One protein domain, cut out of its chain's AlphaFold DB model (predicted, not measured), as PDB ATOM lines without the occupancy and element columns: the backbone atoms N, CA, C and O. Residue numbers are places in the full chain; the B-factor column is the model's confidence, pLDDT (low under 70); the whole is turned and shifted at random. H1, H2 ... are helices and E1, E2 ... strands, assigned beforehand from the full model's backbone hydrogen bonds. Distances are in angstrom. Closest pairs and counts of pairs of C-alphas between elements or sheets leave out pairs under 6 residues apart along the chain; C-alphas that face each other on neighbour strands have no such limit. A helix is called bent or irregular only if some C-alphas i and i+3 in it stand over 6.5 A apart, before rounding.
ATOM      1  N   ALA A  66     136.155  25.615  58.651       97.38
ATOM      2  CA  ALA A  66     137.255  26.558  58.465       97.38
ATOM      3  C   ALA A  66     138.051  26.772  59.761       97.38
ATOM      4  O   ALA A  66     139.280  26.725  59.726       97.38
ATOM      5  N   ARG A  67     137.353  26.911  60.892       96.19
ATOM      6  CA  ARG A  67     137.944  27.074  62.224       96.19
ATOM      7  C   ARG A  67     138.679  25.806  62.659       96.19
ATOM      8  O   ARG A  67     139.853  25.871  63.004       96.19
ATOM      9  N   CYS A  68     138.061  24.634  62.484       96.69
ATOM     10  CA  CYS A  68     138.716  23.348  62.749       96.69
ATOM     11  C   CYS A  68     140.004  23.154  61.932       96.69
ATOM     12  O   CYS A  68     140.995  22.646  62.454       96.69
ATOM     13  N   ARG A  69     140.017  23.570  60.656       97.12
ATOM     14  CA  ARG A  69     141.230  23.527  59.818       97.12
ATOM     15  C   ARG A  69     142.314  24.480  60.315       97.12
ATOM     16  O   ARG A  69     143.482  24.103  60.286       97.12
ATOM     17  N   ALA A  70     141.941  25.677  60.767       97.56
ATOM     18  CA  ALA A  70     142.886  26.641  61.319       97.56
ATOM     19  C   ALA A  70     143.581  26.078  62.569       97.56
ATOM     20  O   ALA A  70     144.809  26.011  62.599       97.56
ATOM     21  N   TRP A  71     142.811  25.559  63.531       97.94
ATOM     22  CA  TRP A  71     143.363  24.911  64.724       97.94
ATOM     23  C   TRP A  71     144.232  23.694  64.393       97.94
ATOM     24  O   TRP A  71     145.283  23.498  64.997       97.94
ATOM     25  N   HIS A  72     143.833  22.883  63.406       98.12
ATOM     26  CA  HIS A  72     144.631  21.737  62.972       98.12
ATOM     27  C   HIS A  72     146.012  22.160  62.452       98.12
ATOM     28  O   HIS A  72     147.020  21.542  62.800       98.12
ATOM     29  N   GLU A  73     146.080  23.202  61.618       98.25
ATOM     30  CA  GLU A  73     147.357  23.703  61.099       98.25
ATOM     31  C   GLU A  73     148.195  24.390  62.186       98.25
ATOM     32  O   GLU A  73     149.413  24.200  62.209       98.25
ATOM     33  N   GLU A  74     147.574  25.105  63.128       98.19
ATOM     34  CA  GLU A  74     148.274  25.660  64.292       98.19
ATOM     35  C   GLU A  74     148.889  24.548  65.153       98.19
ATOM     36  O   GLU A  74     150.095  24.563  65.415       98.19
ATOM     37  N   LEU A  75     148.108  23.520  65.502       98.19
ATOM     38  CA  LEU A  75     148.597  22.370  66.263       98.19
ATOM     39  C   LEU A  75     149.746  21.667  65.539       98.19
ATOM     40  O   LEU A  75     150.765  21.343  66.142       98.19
ATOM     41  N   LYS A  76     149.630  21.479  64.223       97.69
ATOM     42  CA  LYS A  76     150.674  20.878  63.379       97.69
ATOM     43  C   LYS A  76     151.973  21.679  63.367       97.69
ATOM     44  O   LYS A  76     153.044  21.086  63.205       97.69
ATOM     45  N   ILE A  77     151.907  23.003  63.500       97.75
ATOM     46  CA  ILE A  77     153.088  23.854  63.665       97.75
ATOM     47  C   ILE A  77     153.653  23.682  65.077       97.75
ATOM     48  O   ILE A  77     154.845  23.395  65.202       97.75
ATOM     49  N   ALA A  78     152.810  23.781  66.108       97.00
ATOM     50  CA  ALA A  78     153.216  23.711  67.509       97.00
ATOM     51  C   ALA A  78     153.919  22.386  67.854       97.00
ATOM     52  O   ALA A  78     155.006  22.384  68.432       97.00
ATOM     53  N   ILE A  79     153.393  21.241  67.400       96.12
ATOM     54  CA  ILE A  79     153.974  19.921  67.709       96.12
ATOM     55  C   ILE A  79     155.317  19.639  67.015       96.12
ATOM     56  O   ILE A  79     155.930  18.596  67.253       96.12
ATOM     57  N   ARG A  80     155.825  20.543  66.162       94.94
ATOM     58  CA  ARG A  80     157.163  20.390  65.556       94.94
ATOM     59  C   ARG A  80     158.281  20.390  66.595       94.94
ATOM     60  O   ARG A  80     159.350  19.859  66.296       94.94
ATOM     61  N   VAL A  81     158.031  20.932  67.786       92.75
ATOM     62  CA  VAL A  81     158.955  20.895  68.928       92.75
ATOM     63  C   VAL A  81     159.340  19.466  69.337       92.75
ATOM     64  O   VAL A  81     160.453  19.244  69.797       92.75
ATOM     65  N   PHE A  82     158.487  18.469  69.079       89.88
ATOM     66  CA  PHE A  82     158.756  17.066  69.416       89.88
ATOM     67  C   PHE A  82     159.624  16.322  68.389       89.88
ATOM     68  O   PHE A  82     159.829  15.112  68.512       89.88
ATOM     69  N   ARG A  83     160.129  16.997  67.348       89.06
ATOM     70  CA  ARG A  83     161.043  16.366  66.384       89.06
ATOM     71  C   ARG A  83     162.283  15.802  67.102       89.06
ATOM     72  O   ARG A  83     162.778  16.430  68.030       89.06
ATOM     73  N   PRO A  84     162.801  14.636  66.669       90.06
ATOM     74  CA  PRO A  84     162.480  13.919  65.429       90.06
ATOM     75  C   PRO A  84     161.280  12.954  65.515       90.06
ATOM     76  O   PRO A  84     161.053  12.199  64.566       90.06
ATOM     77  N   ARG A  85     160.501  12.951  66.608       89.12
ATOM     78  CA  ARG A  85     159.345  12.050  66.747       89.12
ATOM     79  C   ARG A  85     158.333  12.289  65.627       89.12
ATOM     80  O   ARG A  85     158.048  13.425  65.241       89.12
ATOM     81  N   ARG A  86     157.787  11.196  65.094       92.31
ATOM     82  CA  ARG A  86     156.732  11.241  64.080       92.31
ATOM     83  C   ARG A  86     155.400  11.325  64.792       92.31
ATOM     84  O   ARG A  86     155.036  10.389  65.495       92.31
ATOM     85  N   LEU A  87     154.692  12.428  64.604       94.56
ATOM     86  CA  LEU A  87     153.399  12.662  65.229       94.56
ATOM     87  C   LEU A  87     152.302  12.762  64.173       94.56
ATOM     88  O   LEU A  87     152.532  13.253  63.064       94.56
ATOM     89  N   ARG A  88     151.108  12.308  64.537       95.50
ATOM     90  CA  ARG A  88     149.869  12.452  63.774       95.50
ATOM     91  C   ARG A  88     148.854  13.207  64.625       95.50
ATOM     92  O   ARG A  88     148.797  13.008  65.832       95.50
ATOM     93  N   ILE A  89     148.040  14.033  63.976       97.81
ATOM     94  CA  ILE A  89     146.885  14.686  64.594       97.81
ATOM     95  C   ILE A  89     145.614  13.995  64.097       97.81
ATOM     96  O   ILE A  89     145.453  13.772  62.893       97.81
ATOM     97  N   VAL A  90     144.708  13.686  65.018       96.81
ATOM     98  CA  VAL A  90     143.347  13.217  64.746       96.81
ATOM     99  C   VAL A  90     142.387  14.255  65.316       96.81
ATOM    100  O   VAL A  90     142.389  14.504  66.516       96.81
ATOM    101  N   GLY A  91     141.613  14.906  64.445       95.94
ATOM    102  CA  GLY A  91     140.638  15.923  64.839       95.94
ATOM    103  C   GLY A  91     139.211  15.395  64.760       95.94
ATOM    104  O   GLY A  91     138.854  14.747  63.776       95.94
ATOM    105  N   ASP A  92     138.404  15.717  65.765       95.44
ATOM    106  CA  ASP A  92     136.969  15.456  65.811       95.44
ATOM    107  C   ASP A  92     136.246  16.656  66.450       95.44
ATOM    108  O   ASP A  92     136.226  16.835  67.669       95.44
ATOM    109  N   GLY A  93     135.699  17.535  65.603       95.44
ATOM    110  CA  GLY A  93     135.031  18.763  66.035       95.44
ATOM    111  C   GLY A  93     135.971  19.717  66.779       95.44
ATOM    112  O   GLY A  93     136.917  20.249  66.197       95.44
ATOM    113  N   ASN A  94     135.684  19.952  68.061       96.44
ATOM    114  CA  ASN A  94     136.488  20.779  68.968       96.44
ATOM    115  C   ASN A  94     137.594  20.002  69.714       96.44
ATOM    116  O   ASN A  94     138.179  20.547  70.651       96.44
ATOM    117  N   ARG A  95     137.868  18.742  69.348       97.75
ATOM    118  CA  ARG A  95     138.852  17.870  70.011       97.75
ATOM    119  C   ARG A  95     139.957  17.469  69.044       97.75
ATOM    120  O   ARG A  95     139.680  17.076  67.912       97.75
ATOM    121  N   PHE A  96     141.207  17.537  69.494       98.19
ATOM    122  CA  PHE A  96     142.373  17.159  68.702       98.19
ATOM    123  C   PHE A  96     143.298  16.264  69.517       98.19
ATOM    124  O   PHE A  96     143.983  16.718  70.433       98.19
ATOM    125  N   SER A  97     143.333  14.990  69.149       97.31
ATOM    126  CA  SER A  97     144.251  13.994  69.685       97.31
ATOM    127  C   SER A  97     145.575  14.028  68.921       97.31
ATOM    128  O   SER A  97     145.593  14.042  67.687       97.31
ATOM    129  N   VAL A  98     146.693  14.002  69.644       97.12
ATOM    130  CA  VAL A  98     148.044  13.865  69.092       97.12
ATOM    131  C   VAL A  98     148.579  12.482  69.430       97.12
ATOM    132  O   VAL A  98     148.619  12.077  70.590       97.12
ATOM    133  N   GLU A  99     149.013  11.757  68.406       95.19
ATOM    134  CA  GLU A  99     149.499  10.384  68.512       95.19
ATOM    135  C   GLU A  99     150.940  10.288  68.010       95.19
ATOM    136  O   GLU A  99     151.285  10.810  66.947       95.19
ATOM    137  N   GLU A 100     151.785   9.572  68.743       93.06
ATOM    138  CA  GLU A 100     153.097   9.155  68.278       93.06
ATOM    139  C   GLU A 100     152.972   7.970  67.317       93.06
ATOM    140  O   GLU A 100     152.320   6.968  67.607       93.06
ATOM    141  N   VAL A 101     153.641   8.073  66.174       93.50
ATOM    142  CA  VAL A 101     153.666   7.067  65.116       93.50
ATOM    143  C   VAL A 101     154.940   6.237  65.257       93.50
ATOM    144  O   VAL A 101     156.034   6.703  64.929       93.50
ATOM    145  N   LYS A 102     154.805   4.989  65.714       89.94
ATOM    146  CA  LYS A 102     155.923   4.053  65.903       89.94
ATOM    147  C   LYS A 102     155.854   2.912  64.893       89.94
ATOM    148  O   LYS A 102     154.869   2.175  64.893       89.94
ATOM    149  N   PRO A 103     156.877   2.712  64.048       86.62
ATOM    150  CA  PRO A 103     156.973   1.481  63.279       86.62
ATOM    151  C   PRO A 103     157.288   0.324  64.237       86.62
ATOM    152  O   PRO A 103     158.296   0.363  64.938       86.62
ATOM    153  N   LEU A 104     156.429  -0.696  64.281       81.69
ATOM    154  CA  LEU A 104     156.740  -1.956  64.970       81.69
ATOM    155  C   LEU A 104     157.538  -2.896  64.066       81.69
ATOM    156  O   LEU A 104     158.425  -3.606  64.524       81.69
ATOM    157  N   THR A 105     157.207  -2.901  62.776       83.75
ATOM    158  CA  THR A 105     157.885  -3.676  61.732       83.75
ATOM    159  C   THR A 105     157.923  -2.851  60.445       83.75
ATOM    160  O   THR A 105     157.373  -1.751  60.389       83.75
ATOM    161  N   ALA A 106     158.530  -3.381  59.381       80.19
ATOM    162  CA  ALA A 106     158.531  -2.721  58.074       80.19
ATOM    163  C   ALA A 106     157.118  -2.539  57.470       80.19
ATOM    164  O   ALA A 106     156.944  -1.700  56.590       80.19
ATOM    165  N   GLN A 107     156.113  -3.289  57.941       85.81
ATOM    166  CA  GLN A 107     154.731  -3.249  57.445       85.81
ATOM    167  C   GLN A 107     153.704  -2.858  58.518       85.81
ATOM    168  O   GLN A 107     152.520  -2.752  58.211       85.81
ATOM    169  N   SER A 108     154.128  -2.650  59.768       89.25
ATOM    170  CA  SER A 108     153.225  -2.382  60.889       89.25
ATOM    171  C   SER A 108     153.563  -1.071  61.577       89.25
ATOM    172  O   SER A 108     154.699  -0.845  62.001       89.25
ATOM    173  N   ILE A 109     152.540  -0.241  61.755       91.31
ATOM    174  CA  ILE A 109     152.608   1.038  62.454       91.31
ATOM    175  C   ILE A 109     151.676   0.969  63.660       91.31
ATOM    176  O   ILE A 109     150.530   0.546  63.540       91.31
ATOM    177  N   VAL A 110     152.169   1.407  64.813       90.62
ATOM    178  CA  VAL A 110     151.369   1.644  66.011       90.62
ATOM    179  C   VAL A 110     151.233   3.135  66.241       90.62
ATOM    180  O   VAL A 110     152.202   3.889  66.133       90.62
ATOM    181  N   TYR A 111     150.015   3.532  66.589       91.75
ATOM    182  CA  TYR A 111     149.681   4.874  67.030       91.75
ATOM    183  C   TYR A 111     149.560   4.851  68.551       91.75
ATOM    184  O   TYR A 111     148.739   4.121  69.107       91.75
ATOM    185  N   THR A 112     150.428   5.591  69.233       89.75
ATOM    186  CA  THR A 112     150.397   5.738  70.690       89.75
ATOM    187  C   THR A 112     149.889   7.137  71.025       89.75
ATOM    188  O   THR A 112     150.590   8.103  70.737       89.75
ATOM    189  N   PRO A 113     148.699   7.277  71.622       91.19
ATOM    190  CA  PRO A 113     148.183   8.568  72.065       91.19
ATOM    191  C   PRO A 113     149.163   9.240  73.023       91.19
ATOM    192  O   PRO A 113     149.643   8.599  73.958       91.19
ATOM    193  N   LEU A 114     149.451  10.514  72.779       91.75
ATOM    194  CA  LEU A 114     150.271  11.344  73.654       91.75
ATOM    195  C   LEU A 114     149.374  12.214  74.525       91.75
ATOM    196  O   LEU A 114     149.306  12.021  75.733       91.75
ATOM    197  N   PHE A 115     148.645  13.132  73.899       95.50
ATOM    198  CA  PHE A 115     147.742  14.054  74.573       95.50
ATOM    199  C   PHE A 115     146.569  14.401  73.664       95.50
ATOM    200  O   PHE A 115     146.620  14.186  72.452       95.50
ATOM    201  N   GLU A 116     145.526  14.967  74.249       97.38
ATOM    202  CA  GLU A 116     144.410  15.554  73.524       97.38
ATOM    203  C   GLU A 116     144.182  16.977  74.020       97.38
ATOM    204  O   GLU A 116     144.226  17.234  75.220       97.38
ATOM    205  N   ILE A 117     143.940  17.903  73.096       97.75
ATOM    206  CA  ILE A 117     143.469  19.246  73.428       97.75
ATOM    207  C   ILE A 117     142.011  19.399  73.021       97.75
ATOM    208  O   ILE A 117     141.582  18.889  71.980       97.75
ATOM    209  N   ARG A 118     141.240  20.102  73.847       97.94
ATOM    210  CA  ARG A 118     139.820  20.356  73.608       97.94
ATOM    211  C   ARG A 118     139.513  21.830  73.790       97.94
ATOM    212  O   ARG A 118     139.939  22.418  74.779       97.94
ATOM    213  N   MET A 119     138.777  22.395  72.843       97.50
ATOM    214  CA  MET A 119     138.383  23.802  72.846       97.50
ATOM    215  C   MET A 119     136.982  23.960  73.439       97.50
ATOM    216  O   MET A 119     136.050  23.263  73.026       97.50
ATOM    217  N   VAL A 120     136.832  24.895  74.370       96.38
ATOM    218  CA  VAL A 120     135.541  25.434  74.815       96.38
ATOM    219  C   VAL A 120     135.564  26.943  74.623       96.38
ATOM    220  O   VAL A 120     136.594  27.572  74.833       96.38
ATOM    221  N   GLU A 121     134.442  27.516  74.209       93.38
ATOM    222  CA  GLU A 121     134.300  28.954  73.992       93.38
ATOM    223  C   GLU A 121     133.285  29.526  74.981       93.38
ATOM    224  O   GLU A 121     132.239  28.917  75.216       93.38
ATOM    225  N   ASP A 122     133.604  30.685  75.547       92.50
ATOM    226  CA  ASP A 122     132.697  31.499  76.354       92.50
ATOM    227  C   ASP A 122     132.757  32.976  75.920       92.50
ATOM    228  O   ASP A 122     133.380  33.319  74.913       92.50
ATOM    229  N   ASP A 123     132.121  33.865  76.686       91.56
ATOM    230  CA  ASP A 123     132.100  35.307  76.409       91.56
ATOM    231  C   ASP A 123     133.498  35.966  76.443       91.56
ATOM    232  O   ASP A 123     133.664  37.092  75.971       91.56
ATOM    233  N   GLN A 124     134.506  35.290  77.007       90.69
ATOM    234  CA  GLN A 124     135.892  35.755  77.094       90.69
ATOM    235  C   GLN A 124     136.785  35.183  75.983       90.69
ATOM    236  O   GLN A 124     137.893  35.687  75.784       90.69
ATOM    237  N   GLY A 125     136.309  34.184  75.232       92.62
ATOM    238  CA  GLY A 125     136.966  33.647  74.042       92.62
ATOM    239  C   GLY A 125     137.209  32.139  74.083       92.62
ATOM    240  O   GLY A 125     136.495  31.384  74.738       92.62
ATOM    241  N   GLU A 126     138.213  31.693  73.323       95.00
ATOM    242  CA  GLU A 126     138.611  30.285  73.249       95.00
ATOM    243  C   GLU A 126     139.462  29.879  74.457       95.00
ATOM    244  O   GLU A 126     140.482  30.500  74.762       95.00
ATOM    245  N   HIS A 127     139.092  28.763  75.077       96.88
ATOM    246  CA  HIS A 127     139.825  28.121  76.160       96.88
ATOM    247  C   HIS A 127     140.204  26.705  75.751       96.88
ATOM    248  O   HIS A 127     139.353  25.882  75.404       96.88
ATOM    249  N   TRP A 128     141.494  26.404  75.825       97.69
ATOM    250  CA  TRP A 128     142.031  25.087  75.520       97.69
ATOM    251  C   TRP A 128     142.286  24.307  76.800       97.69
ATOM    252  O   TRP A 128     142.919  24.805  77.728       97.69
ATOM    253  N   PHE A 129     141.829  23.063  76.830       97.69
ATOM    254  CA  PHE A 129     142.015  22.142  77.943       97.69
ATOM    255  C   PHE A 129     142.825  20.943  77.480       97.69
ATOM    256  O   PHE A 129     142.578  20.402  76.399       97.69
ATOM    257  N   LEU A 130     143.787  20.535  78.298       96.69
ATOM    258  CA  LEU A 130     144.697  19.442  77.998       96.69
ATOM    259  C   LEU A 130     144.239  18.163  78.705       96.69
ATOM    260  O   LEU A 130     143.831  18.184  79.865       96.69
ATOM    261  N   PHE A 131     144.325  17.043  77.996       95.69
ATOM    262  CA  PHE A 131     143.943  15.725  78.481       95.69
ATOM    263  C   PHE A 131     145.056  14.720  78.197       95.69
ATOM    264  O   PHE A 131     145.704  14.754  77.147       95.69
ATOM    265  N   TRP A 132     145.256  13.792  79.126       92.94
ATOM    266  CA  TRP A 132     146.187  12.673  78.994       92.94
ATOM    267  C   TRP A 132     145.422  11.353  79.020       92.94
ATOM    268  O   TRP A 132     144.304  11.278  79.532       92.94
ATOM    269  N   ARG A 133     145.994  10.304  78.427       91.00
ATOM    270  CA  ARG A 133     145.303   9.018  78.310       91.00
ATOM    271  C   ARG A 133     145.670   8.092  79.466       91.00
ATOM    272  O   ARG A 133     146.848   7.807  79.681       91.00
ATOM    273  N   ARG A 134     144.666   7.586  80.186       87.56
ATOM    274  CA  ARG A 134     144.844   6.569  81.232       87.56
ATOM    275  C   ARG A 134     145.036   5.175  80.632       87.56
ATOM    276  O   ARG A 134     144.808   4.940  79.446       87.56
ATOM    277  N   ALA A 135     145.454   4.234  81.480       85.56
ATOM    278  CA  ALA A 135     145.708   2.845  81.097       85.56
ATOM    279  C   ALA A 135     144.457   2.106  80.583       85.56
ATOM    280  O   ALA A 135     144.581   1.219  79.745       85.56
ATOM    281  N   ASP A 136     143.268   2.494  81.047       85.69
ATOM    282  CA  ASP A 136     141.977   1.976  80.571       85.69
ATOM    283  C   ASP A 136     141.555   2.560  79.207       85.69
ATOM    284  O   ASP A 136     140.525   2.188  78.649       85.69
ATOM    285  N   GLY A 137     142.359   3.469  78.651       87.25
ATOM    286  CA  GLY A 137     142.117   4.116  77.372       87.25
ATOM    287  C   GLY A 137     141.256   5.376  77.449       87.25
ATOM    288  O   GLY A 137     141.065   5.985  76.395       87.25
ATOM    289  N   SER A 138     140.785   5.785  78.631       89.88
ATOM    290  CA  SER A 138     140.023   7.022  78.828       89.88
ATOM    291  C   SER A 138     140.914   8.270  78.771       89.88
ATOM    292  O   SER A 138     142.095   8.234  79.125       89.88
ATOM    293  N   TRP A 139     140.347   9.385  78.305       92.94
ATOM    294  CA  TRP A 139     140.984  10.700  78.371       92.94
ATOM    295  C   TRP A 139     140.656  11.364  79.703       92.94
ATOM    296  O   TRP A 139     139.485  11.482  80.062       92.94
ATOM    297  N   TRP A 140     141.685  11.821  80.406       93.44
ATOM    298  CA  TRP A 140     141.580  12.392  81.740       93.44
ATOM    299  C   TRP A 140     142.089  13.834  81.763       93.44
ATOM    300  O   TRP A 140     143.088  14.112  81.092       93.44
ATOM    301  N   PRO A 141     141.436  14.747  82.508       93.50
ATOM    302  CA  PRO A 141     141.916  16.116  82.663       93.50
ATOM    303  C   PRO A 141     143.375  16.156  83.135       93.50
ATOM    304  O   PRO A 141     143.783  15.393  84.016       93.50
ATOM    305  N   TYR A 142     144.181  17.023  82.530       91.75
ATOM    306  CA  TYR A 142     145.566  17.228  82.937       91.75
ATOM    307  C   TYR A 142     145.645  18.118  84.185       91.75
ATOM    308  O   TYR A 142     145.080  19.203  84.205       91.75
ATOM    309  N   ALA A 143     146.387  17.677  85.204       85.38
ATOM    310  CA  ALA A 143     146.451  18.313  86.525       85.38
ATOM    311  C   ALA A 143     147.296  19.605  86.597       85.38
ATOM    312  O   ALA A 143     147.521  20.124  87.688       85.38
ATOM    313  N   GLY A 144     147.818  20.099  85.471       84.94
ATOM    314  CA  GLY A 144     148.592  21.338  85.439       84.94
ATOM    315  C   GLY A 144     147.719  22.577  85.314       84.94
ATOM    316  O   GLY A 144     146.759  22.763  86.058       84.94
ATOM    317  N   LYS A 145     148.087  23.480  84.400       88.88
ATOM    318  CA  LYS A 145     147.340  24.725  84.202       88.88
ATOM    319  C   LYS A 145     145.874  24.431  83.848       88.88
ATOM    320  O   LYS A 145     145.600  23.568  83.016       88.88
ATOM    321  N   SER A 146     144.964  25.194  84.454       90.81
ATOM    322  CA  SER A 146     143.510  25.038  84.324       90.81
ATOM    323  C   SER A 146     143.020  25.099  82.877       90.81
ATOM    324  O   SER A 146     142.236  24.256  82.450       90.81
ATOM    325  N   SER A 147     143.499  26.086  82.120       96.06
ATOM    326  CA  SER A 147     143.254  26.250  80.689       96.06
ATOM    327  C   SER A 147     144.386  27.033  80.016       96.06
ATOM    328  O   SER A 147     145.238  27.659  80.665       96.06
ATOM    329  N   PHE A 148     144.396  27.009  78.685       96.62
ATOM    330  CA  PHE A 148     145.349  27.724  77.845       96.62
ATOM    331  C   PHE A 148     144.618  28.651  76.876       96.62
ATOM    332  O   PHE A 148     143.586  28.294  76.311       96.62
ATOM    333  N   SER A 149     145.195  29.828  76.653       95.00
ATOM    334  CA  SER A 149     144.710  30.826  75.695       95.00
ATOM    335  C   SER A 149     145.055  30.491  74.243       95.00
ATOM    336  O   SER A 149     144.517  31.104  73.328       95.00
ATOM    337  N   SER A 150     145.977  29.553  74.013       96.56
ATOM    338  CA  SER A 150     146.401  29.145  72.674       96.56
ATOM    339  C   SER A 150     146.814  27.676  72.632       96.56
ATOM    340  O   SER A 150     147.197  27.084  73.647       96.56
ATOM    341  N   ILE A 151     146.795  27.096  71.430       97.62
ATOM    342  CA  ILE A 151     147.280  25.731  71.197       97.62
ATOM    343  C   ILE A 151     148.785  25.650  71.470       97.62
ATOM    344  O   ILE A 151     149.267  24.661  72.022       97.62
ATOM    345  N   SER A 152     149.529  26.696  71.106       96.75
ATOM    346  CA  SER A 152     150.979  26.755  71.317       96.75
ATOM    347  C   SER A 152     151.346  26.685  72.803       96.75
ATOM    348  O   SER A 152     152.246  25.926  73.163       96.75
ATOM    349  N   ASP A 153     150.613  27.393  73.669       95.56
ATOM    350  CA  ASP A 153     150.823  27.343  75.123       95.56
ATOM    351  C   ASP A 153     150.518  25.950  75.690       95.56
ATOM    352  O   ASP A 153     151.291  25.423  76.491       95.56
ATOM    353  N   ALA A 154     149.423  25.325  75.241       95.81
ATOM    354  CA  ALA A 154     149.063  23.969  75.655       95.81
ATOM    355  C   ALA A 154     150.132  22.943  75.241       95.81
ATOM    356  O   ALA A 154     150.489  22.058  76.015       95.81
ATOM    357  N   VAL A 155     150.688  23.070  74.032       95.44
ATOM    358  CA  VAL A 155     151.778  22.203  73.565       95.44
ATOM    359  C   VAL A 155     153.059  22.438  74.364       95.44
ATOM    360  O   VAL A 155     153.758  21.476  74.680       95.44
ATOM    361  N   GLN A 156     153.367  23.684  74.725       93.94
ATOM    362  CA  GLN A 156     154.541  23.989  75.537       93.94
ATOM    363  C   GLN A 156     154.455  23.358  76.934       93.94
ATOM    364  O   GLN A 156     155.471  22.879  77.438       93.94
ATOM    365  N   GLU A 157     153.259  23.281  77.521       93.25
ATOM    366  CA  GLU A 157     153.019  22.550  78.772       93.25
ATOM    367  C   GLU A 157     153.294  21.044  78.628       93.25
ATOM    368  O   GLU A 157     153.886  20.428  79.509       93.25
ATOM    369  N   VAL A 158     152.930  20.438  77.494       92.62
ATOM    370  CA  VAL A 158     153.261  19.027  77.216       92.62
ATOM    371  C   VAL A 158     154.774  18.820  77.087       92.62
ATOM    372  O   VAL A 158     155.282  17.755  77.424       92.62
ATOM    373  N   VAL A 159     155.513  19.811  76.579       89.81
ATOM    374  CA  VAL A 159     156.980  19.733  76.466       89.81
ATOM    375  C   VAL A 159     157.645  19.796  77.836       89.81
ATOM    376  O   VAL A 159     158.613  19.075  78.073       89.81
ATOM    377  N   THR A 160     157.166  20.672  78.721       88.56
ATOM    378  CA  THR A 160     157.710  20.793  80.078       88.56
ATOM    379  C   THR A 160     157.289  19.620  80.959       88.56
ATOM    380  O   THR A 160     158.074  19.221  81.818       88.56
ATOM    381  N   ASP A 161     156.086  19.076  80.728       85.50
ATOM    382  CA  ASP A 161     155.445  17.963  81.445       85.50
ATOM    383  C   ASP A 161     155.800  17.927  82.945       85.50
ATOM    384  O   ASP A 161     156.340  16.925  83.435       85.50
TER     385      ASP A 161
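This is residues 66 to 161 of the 172 residues of an uncharacterized protein of Deltaproteobacteria bacterium (UniProt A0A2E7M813). A long, strongly twisted wall of five antiparallel strands has two helices, H1 and H2, side by side over one face and no named helix over the other. H1 covers the E1 and E2 part of the wall, H2 the E3 and E4 part, and the length of the whole runs from the turn between E2 and E3 to the turn between E3 and E4. The printed part has 96 residues, with H1 E1 E2 E3 E4 E5 H2 along the chain, sheet order E1 - E2 - E3 - E4 - E5, and its class is mixed, helices and strands. It is compact, with a radius of gyration of the C-alphas of 13.7 A, yet elongated, spanning 50 by 30 by 24 A.

Begin with the sheet, E1 (residues 87 to 92), E2 (95 to 103), E3 (109 to 122), E4 (125 to 133) and E5 (139 to 141): it is a meander, each strand the antiparallel neighbour of the one before, and each successive pair is a hairpin. Within hydrogen-bond range you find N 90 and O 97 at 2.8 A for E1 and E2, N 100 and O 112 at 2.7 A for E2 and E3, N 118 and O 129 at 2.9 A for E3 and E4, and N 140 and O 132 at 2.8 A for E4 and E5. The edge strands are E1 and E5, and they are apart. H1 (residues 66 to 82) is on the sheet at a height of 8.9 A, over E2 and only just not over E1, on which 2 of its C-alphas fall. It runs slantwise to the strands, at 42 degrees to E2 on the local plane; its closest C-alphas to E1 are those of His 72 and Gly 91, 7.3 A apart. H2 (residues 151 to 160) is on the same face at a height of 9.8 A, over E4 and only just over E3, on which 3 of its C-alphas fall. It runs along the strands, at 26 degrees to E4 on the local plane; the closest C-alphas of the two are those of Leu 130 and Ala 154, 6.7 A apart. H1 and H2 touch, closest at the C-alphas of Ala 78 and Ser 152, 5.4 A apart, with a shallow tilt of 24 degrees, the same way. Every O i to N i+4 pair is within hydrogen-bond range in H2, and 10 of 13 are in H1.

Find C-alpha 66 at (137.255, 26.558, 58.465); from there H1 runs 25.9 A to residue 82, and it is only just irregular, with C-alphas 78 and 81 6.55 A apart. E1 measures 16.7 A and E2 25.3 A. Look for C-alpha 109 at (152.608, 1.038, 62.454), where E3, the longest strand, sets out on its 39.0 A. E4 measures 26.3 A and E5 7.0 A. H2, 14.6 A long, ends at C-alpha 160, (157.710, 20.793, 80.078).

The two C-alphas farthest apart are those of Ala 106 and Asp 123, at 49.8 A. The printed part has no cut and no long link; the 9 residues from E5 to H2 make a short link, and the others are tight. The mean pLDDT of the printed part is 93.3, and no printed residue is under 70.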